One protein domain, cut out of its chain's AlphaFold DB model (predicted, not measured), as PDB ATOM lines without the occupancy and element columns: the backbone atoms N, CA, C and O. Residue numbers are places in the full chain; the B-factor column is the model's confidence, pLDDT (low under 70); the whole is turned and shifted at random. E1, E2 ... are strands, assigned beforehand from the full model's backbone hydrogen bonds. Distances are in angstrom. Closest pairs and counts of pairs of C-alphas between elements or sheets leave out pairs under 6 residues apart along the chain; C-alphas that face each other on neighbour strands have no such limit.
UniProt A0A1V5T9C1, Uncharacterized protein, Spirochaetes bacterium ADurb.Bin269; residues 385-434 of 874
ATOM      1  N   ASP A 385     -10.342  19.219  39.051       87.81
ATOM      2  CA  ASP A 385     -10.569  20.172  37.973       87.81
ATOM      3  C   ASP A 385     -10.443  19.430  36.637       87.81
ATOM      4  O   ASP A 385      -9.341  19.165  36.147       87.81
ATOM      5  N   TYR A 386     -11.601  19.072  36.067       86.12
ATOM      6  CA  TYR A 386     -11.730  18.427  34.761       86.12
ATOM      7  C   TYR A 386     -12.843  19.051  33.911       86.12
ATOM      8  O   TYR A 386     -13.725  19.732  34.446       86.12
ATOM      9  N   ARG A 387     -12.794  18.871  32.582       75.81
ATOM     10  CA  ARG A 387     -13.763  19.487  31.657       75.81
ATOM     11  C   ARG A 387     -15.062  18.707  31.474       75.81
ATOM     12  O   ARG A 387     -16.114  19.318  31.336       75.81
ATOM     13  N   PHE A 388     -14.998  17.381  31.538       82.19
ATOM     14  CA  PHE A 388     -16.168  16.507  31.452       82.19
ATOM     15  C   PHE A 388     -16.694  16.137  32.852       82.19
ATOM     16  O   PHE A 388     -15.946  16.278  33.824       82.19
ATOM     17  N   PRO A 389     -17.941  15.638  32.974       87.00
ATOM     18  CA  PRO A 389     -18.499  15.199  34.250       87.00
ATOM     19  C   PRO A 389     -17.593  14.199  34.973       87.00
ATOM     20  O   PRO A 389     -17.086  13.247  34.370       87.00
ATOM     21  N   VAL A 390     -17.401  14.424  36.270       92.38
ATOM     22  CA  VAL A 390     -16.625  13.569  37.172       92.38
ATOM     23  C   VAL A 390     -17.577  12.993  38.210       92.38
ATOM     24  O   VAL A 390     -18.423  13.707  38.744       92.38
ATOM     25  N   PHE A 391     -17.410  11.713  38.519       95.94
ATOM     26  CA  PHE A 391     -18.135  11.027  39.580       95.94
ATOM     27  C   PHE A 391     -17.140  10.534  40.625       95.94
ATOM     28  O   PHE A 391     -16.038  10.112  40.274       95.94
ATOM     29  N   TYR A 392     -17.520  10.590  41.901       97.56
ATOM     30  CA  TYR A 392     -16.665  10.187  43.015       97.56
ATOM     31  C   TYR A 392     -17.413   9.350  44.057       97.56
ATOM     32  O   TYR A 392     -18.623   9.488  44.239       97.56
ATOM     33  N   SER A 393     -16.663   8.516  44.770       97.31
ATOM     34  CA  SER A 393     -17.072   7.833  45.992       97.31
ATOM     35  C   SER A 393     -15.980   8.008  47.051       97.31
ATOM     36  O   SER A 393     -14.791   7.871  46.765       97.31
ATOM     37  N   LEU A 394     -16.387   8.356  48.272       96.38
ATOM     38  CA  LEU A 394     -15.511   8.487  49.437       96.38
ATOM     39  C   LEU A 394     -15.795   7.319  50.388       96.38
ATOM     40  O   LEU A 394     -16.957   7.097  50.729       96.38
ATOM     41  N   ASP A 395     -14.748   6.614  50.824       94.38
ATOM     42  CA  ASP A 395     -14.810   5.479  51.761       94.38
ATOM     43  C   ASP A 395     -15.864   4.411  51.364       94.38
ATOM     44  O   ASP A 395     -16.715   4.036  52.169       94.38
ATOM     45  N   ASP A 396     -15.833   3.957  50.101       91.69
ATOM     46  CA  ASP A 396     -16.779   2.990  49.498       91.69
ATOM     47  C   ASP A 396     -18.272   3.404  49.572       91.69
ATOM     48  O   ASP A 396     -19.185   2.577  49.482       91.69
ATOM     49  N   GLY A 397     -18.543   4.705  49.716       92.12
ATOM     50  CA  GLY A 397     -19.887   5.278  49.699       92.12
ATOM     51  C   GLY A 397     -20.588   5.234  48.332       92.12
ATOM     52  O   GLY A 397     -20.096   4.695  47.336       92.12
ATOM     53  N   SER A 398     -21.771   5.846  48.257       95.12
ATOM     54  CA  SER A 398     -22.488   6.006  46.985       95.12
ATOM     55  C   SER A 398     -21.708   6.882  45.998       95.12
ATOM     56  O   SER A 398     -21.052   7.845  46.396       95.12
ATOM     57  N   TRP A 399     -21.829   6.581  44.705       96.38
ATOM     58  CA  TRP A 399     -21.314   7.439  43.640       96.38
ATOM     59  C   TRP A 399     -22.108   8.746  43.573       96.38
ATOM     60  O   TRP A 399     -23.330   8.729  43.440       96.38
ATOM     61  N   ASN A 400     -21.400   9.869  43.651       96.00
ATOM     62  CA  ASN A 400     -21.946  11.218  43.556       96.00
ATOM     63  C   ASN A 400     -21.336  11.938  42.351       96.00
ATOM     64  O   ASN A 400     -20.157  11.755  42.047       96.00
ATOM     65  N   GLU A 401     -22.113  12.795  41.693       94.00
ATOM     66  CA  GLU A 401     -21.567  13.747  40.726       94.00
ATOM     67  C   GLU A 401     -20.738  14.818  41.455       94.00
ATOM     68  O   GLU A 401     -21.118  15.322  42.516       94.00
ATOM     69  N   TYR A 402     -19.573  15.150  40.903       91.88
ATOM     70  CA  TYR A 402     -18.666  16.137  41.469       91.88
ATOM     71  C   TYR A 402     -19.148  17.562  41.149       91.88
ATOM     72  O   TYR A 402     -18.913  18.099  40.068       91.88
ATOM     73  N   THR A 403     -19.807  18.191  42.122       88.62
ATOM     74  CA  THR A 403     -20.327  19.570  42.030       88.62
ATOM     75  C   THR A 403     -19.417  20.616  42.690       88.62
ATOM     76  O   THR A 403     -19.609  21.817  42.512       88.62
ATOM     77  N   GLY A 404     -18.399  20.183  43.436       90.25
ATOM     78  CA  GLY A 404     -17.447  21.042  44.137       90.25
ATOM     79  C   GLY A 404     -16.506  20.233  45.040       90.25
ATOM     80  O   GLY A 404     -16.653  19.014  45.123       90.25
ATOM     81  N   PRO A 405     -15.545  20.885  45.724       94.75
ATOM     82  CA  PRO A 405     -14.509  20.203  46.495       94.75
ATOM     83  C   PRO A 405     -15.065  19.230  47.541       94.75
ATOM     84  O   PRO A 405     -15.874  19.598  48.402       94.75
ATOM     85  N   VAL A 406     -14.593  17.984  47.481       95.62
ATOM     86  CA  VAL A 406     -14.985  16.911  48.401       95.62
ATOM     87  C   VAL A 406     -14.320  17.158  49.751       95.62
ATOM     88  O   VAL A 406     -13.124  17.429  49.813       95.62
ATOM     89  N   PHE A 407     -15.088  17.076  50.836       95.44
ATOM     90  CA  PHE A 407     -14.577  17.290  52.191       95.44
ATOM     91  C   PHE A 407     -14.166  15.969  52.857       95.44
ATOM     92  O   PHE A 407     -14.916  14.997  52.817       95.44
ATOM     93  N   SER A 408     -13.020  15.971  53.538       94.12
ATOM     94  CA  SER A 408     -12.588  14.923  54.468       94.12
ATOM     95  C   SER A 408     -12.043  15.555  55.753       94.12
ATOM     96  O   SER A 408     -11.248  16.495  55.708       94.12
ATOM     97  N   ASP A 409     -12.437  15.025  56.914       90.19
ATOM     98  CA  ASP A 409     -11.942  15.495  58.216       90.19
ATOM     99  C   ASP A 409     -10.487  15.073  58.493       90.19
ATOM    100  O   ASP A 409      -9.815  15.696  59.312       90.19
ATOM    101  N   ARG A 410      -9.992  14.059  57.761       93.06
ATOM    102  CA  ARG A 410      -8.652  13.459  57.859       93.06
ATOM    103  C   ARG A 410      -8.297  12.908  59.248       93.06
ATOM    104  O   ARG A 410      -7.117  12.743  59.558       93.06
ATOM    105  N   ASN A 411      -9.302  12.553  60.055       91.31
ATOM    106  CA  ASN A 411      -9.114  11.917  61.368       91.31
ATOM    107  C   ASN A 411      -8.791  10.412  61.278       91.31
ATOM    108  O   ASN A 411      -8.399   9.793  62.266       91.31
ATOM    109  N   ARG A 412      -8.960   9.810  60.097       93.38
ATOM    110  CA  ARG A 412      -8.613   8.418  59.780       93.38
ATOM    111  C   ARG A 412      -8.055   8.325  58.361       93.38
ATOM    112  O   ARG A 412      -8.177   9.271  57.585       93.38
ATOM    113  N   ASN A 413      -7.492   7.169  58.021       96.00
ATOM    114  CA  ASN A 413      -7.225   6.834  56.626       96.00
ATOM    115  C   ASN A 413      -8.558   6.712  55.877       96.00
ATOM    116  O   ASN A 413      -9.436   5.960  56.299       96.00
ATOM    117  N   SER A 414      -8.664   7.442  54.775       96.06
ATOM    118  CA  SER A 414      -9.800   7.466  53.857       96.06
ATOM    119  C   SER A 414      -9.326   7.208  52.425       96.06
ATOM    120  O   SER A 414      -8.130   7.285  52.126       96.06
ATOM    121  N   VAL A 415     -10.262   6.930  51.523       96.62
ATOM    122  CA  VAL A 415      -9.991   6.744  50.092       96.62
ATOM    123  C   VAL A 415     -11.037   7.490  49.274       96.62
ATOM    124  O   VAL A 415     -12.231   7.346  49.526       96.62
ATOM    125  N   LEU A 416     -10.587   8.278  48.295       97.44
ATOM    126  CA  LEU A 416     -11.456   8.905  47.301       97.44
ATOM    127  C   LEU A 416     -11.230   8.231  45.948       97.44
ATOM    128  O   LEU A 416     -10.215   8.472  45.290       97.44
ATOM    129  N   ASP A 417     -12.189   7.411  45.542       97.69
ATOM    130  CA  ASP A 417     -12.230   6.821  44.209       97.69
ATOM    131  C   ASP A 417     -13.042   7.727  43.276       97.69
ATOM    132  O   ASP A 417     -14.082   8.265  43.660       97.69
ATOM    133  N   TRP A 418     -12.571   7.932  42.047       96.94
ATOM    134  CA  TRP A 418     -13.226   8.813  41.077       96.94
ATOM    135  C   TRP A 418     -13.033   8.339  39.635       96.94
ATOM    136  O   TRP A 418     -12.065   7.651  39.316       96.94
ATOM    137  N   TYR A 419     -13.949   8.715  38.741       96.25
ATOM    138  CA  TYR A 419     -13.811   8.496  37.298       96.25
ATOM    139  C   TYR A 419     -14.497   9.603  36.489       96.25
ATOM    140  O   TYR A 419     -15.294  10.385  37.009       96.25
ATOM    141  N   SER A 420     -14.222   9.641  35.185       93.25
ATOM    142  CA  SER A 420     -15.024  10.378  34.205       93.25
ATOM    143  C   SER A 420     -15.278   9.482  32.990       93.25
ATOM    144  O   SER A 420     -14.317   8.908  32.480       93.25
ATOM    145  N   PRO A 421     -16.518   9.361  32.472       91.50
ATOM    146  CA  PRO A 421     -16.801   8.546  31.283       91.50
ATOM    147  C   PRO A 421     -15.969   8.928  30.048       91.50
ATOM    148  O   PRO A 421     -15.706   8.086  29.193       91.50
ATOM    149  N   ALA A 422     -15.553  10.194  29.959       86.19
ATOM    150  CA  ALA A 422     -14.802  10.742  28.833       86.19
ATOM    151  C   ALA A 422     -13.272  10.601  28.962       86.19
ATOM    152  O   ALA A 422     -12.551  10.967  28.036       86.19
ATOM    153  N   TRP A 423     -12.762  10.075  30.082       87.81
ATOM    154  CA  TRP A 423     -11.326   9.931  30.335       87.81
ATOM    155  C   TRP A 423     -10.984   8.486  30.701       87.81
ATOM    156  O   TRP A 423     -11.695   7.852  31.477       87.81
ATOM    157  N   LYS A 424      -9.924   7.939  30.088       90.31
ATOM    158  CA  LYS A 424      -9.535   6.516  30.188       90.31
ATOM    159  C   LYS A 424     -10.714   5.523  30.081       90.31
ATOM    160  O   LYS A 424     -10.748   4.508  30.771       90.31
ATOM    161  N   SER A 425     -11.706   5.824  29.241       89.19
ATOM    162  CA  SER A 425     -12.918   5.004  29.067       89.19
ATOM    163  C   SER A 425     -13.705   4.729  30.365       89.19
ATOM    164  O   SER A 425     -14.366   3.697  30.470       89.19
ATOM    165  N   GLY A 426     -13.639   5.625  31.358       90.25
ATOM    166  CA  GLY A 426     -14.331   5.466  32.641       90.25
ATOM    167  C   GLY A 426     -13.596   4.618  33.686       90.25
ATOM    168  O   GLY A 426     -14.225   4.192  34.652       90.25
ATOM    169  N   GLU A 427     -12.292   4.360  33.525       95.75
ATOM    170  CA  GLU A 427     -11.481   3.660  34.533       95.75
ATOM    171  C   GLU A 427     -11.481   4.407  35.883       95.75
ATOM    172  O   GLU A 427     -11.073   5.570  35.965       95.75
ATOM    173  N   VAL A 428     -11.872   3.716  36.960       96.25
ATOM    174  CA  VAL A 428     -11.817   4.250  38.329       96.25
ATOM    175  C   VAL A 428     -10.369   4.457  38.763       96.25
ATOM    176  O   VAL A 428      -9.573   3.521  38.790       96.25
ATOM    177  N   GLN A 429     -10.042   5.693  39.129       95.56
ATOM    178  CA  GLN A 429      -8.785   6.063  39.768       95.56
ATOM    179  C   GLN A 429      -8.976   6.179  41.276       95.56
ATOM    180  O   GLN A 429     -10.071   6.470  41.752       95.56
ATOM    181  N   ARG A 430      -7.874   6.038  42.011       95.31
ATOM    182  CA  ARG A 430      -7.837   6.083  43.470       95.31
ATOM    183  C   ARG A 430      -6.931   7.201  43.964       95.31
ATOM    184  O   ARG A 430      -5.789   7.300  43.527       95.31
ATOM    185  N   ILE A 431      -7.420   8.000  44.909       96.62
ATOM    186  CA  ILE A 431      -6.618   8.955  45.679       96.62
ATOM    187  C   ILE A 431      -6.575   8.464  47.126       96.62
ATOM    188  O   ILE A 431      -7.598   8.395  47.812       96.62
ATOM    189  N   ASN A 432      -5.374   8.141  47.604       96.19
ATOM    190  CA  ASN A 432      -5.146   7.768  48.993       96.19
ATOM    191  C   ASN A 432      -5.283   9.009  49.888       96.19
ATOM    192  O   ASN A 432      -4.609  10.016  49.671       96.19
ATOM    193  N   LEU A 433      -6.113   8.953  50.936       96.56
ATOM    194  CA  LEU A 433      -6.293  10.051  51.891       96.56
ATOM    195  C   LEU A 433      -5.927   9.611  53.330       96.56
ATOM    196  O   LEU A 433      -6.816   9.525  54.175       96.56
ATOM    197  N   PRO A 434      -4.640   9.351  53.659       96.44
ATOM    198  CA  PRO A 434      -4.228   8.963  55.015       96.44
ATOM    199  C   PRO A 434      -4.627   9.979  56.102       96.44
ATOM    200  O   PRO A 434      -4.790  11.167  55.812       96.44
TER     201      PRO A 434
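Overview. This is residues 385 to 434 of the 874 residues of an uncharacterized protein of Spirochaetes bacterium ADurb.Bin269 (UniProt A0A1V5T9C1). This is a domain of little regular structure: a small sheet of three antiparallel strands, with a wide loop, residues 395 to 413, that runs beside E1 and then arches over one face. The printed part has 50 residues, 15 of them in E1, E2 and E3, in that order along the chain and across the sheet. It is all strand, with no named helix, compact with a radius of gyration of the C-alphas of 11.0 A, and spans 33 by 19 by 18 A.

Along the chain. E1, residues 391 to 394, begins at C-alpha 391 (-18.135, 11.027, 39.580) and is 10.5 A long. E2, residues 414 to 419, measures 17.1 A. E3, residues 429 to 433, measures 13.0 A and ends at C-alpha 433 (-6.293, 10.051, 51.891).

Arrangement. The strands form a meander, each the antiparallel neighbour of the one before. In the hairpin E1 and E2, at 168 degrees, N 393 and O 417 are 2.8 A apart, within hydrogen-bond range. In the hairpin E2 and E3, at 158 degrees, N 416 and O 431 are 3.0 A apart, also within range. Residues 400 to 401 pair antiparallel with residues 391 to 392 of E1.

Size, cuts and confidence. The C-alphas farthest apart, of Asn 411 and Ser 425, are 33.3 A apart. E1 to E2 is a long link. The printed part has no cut, and no printed residue is under 70 in pLDDT.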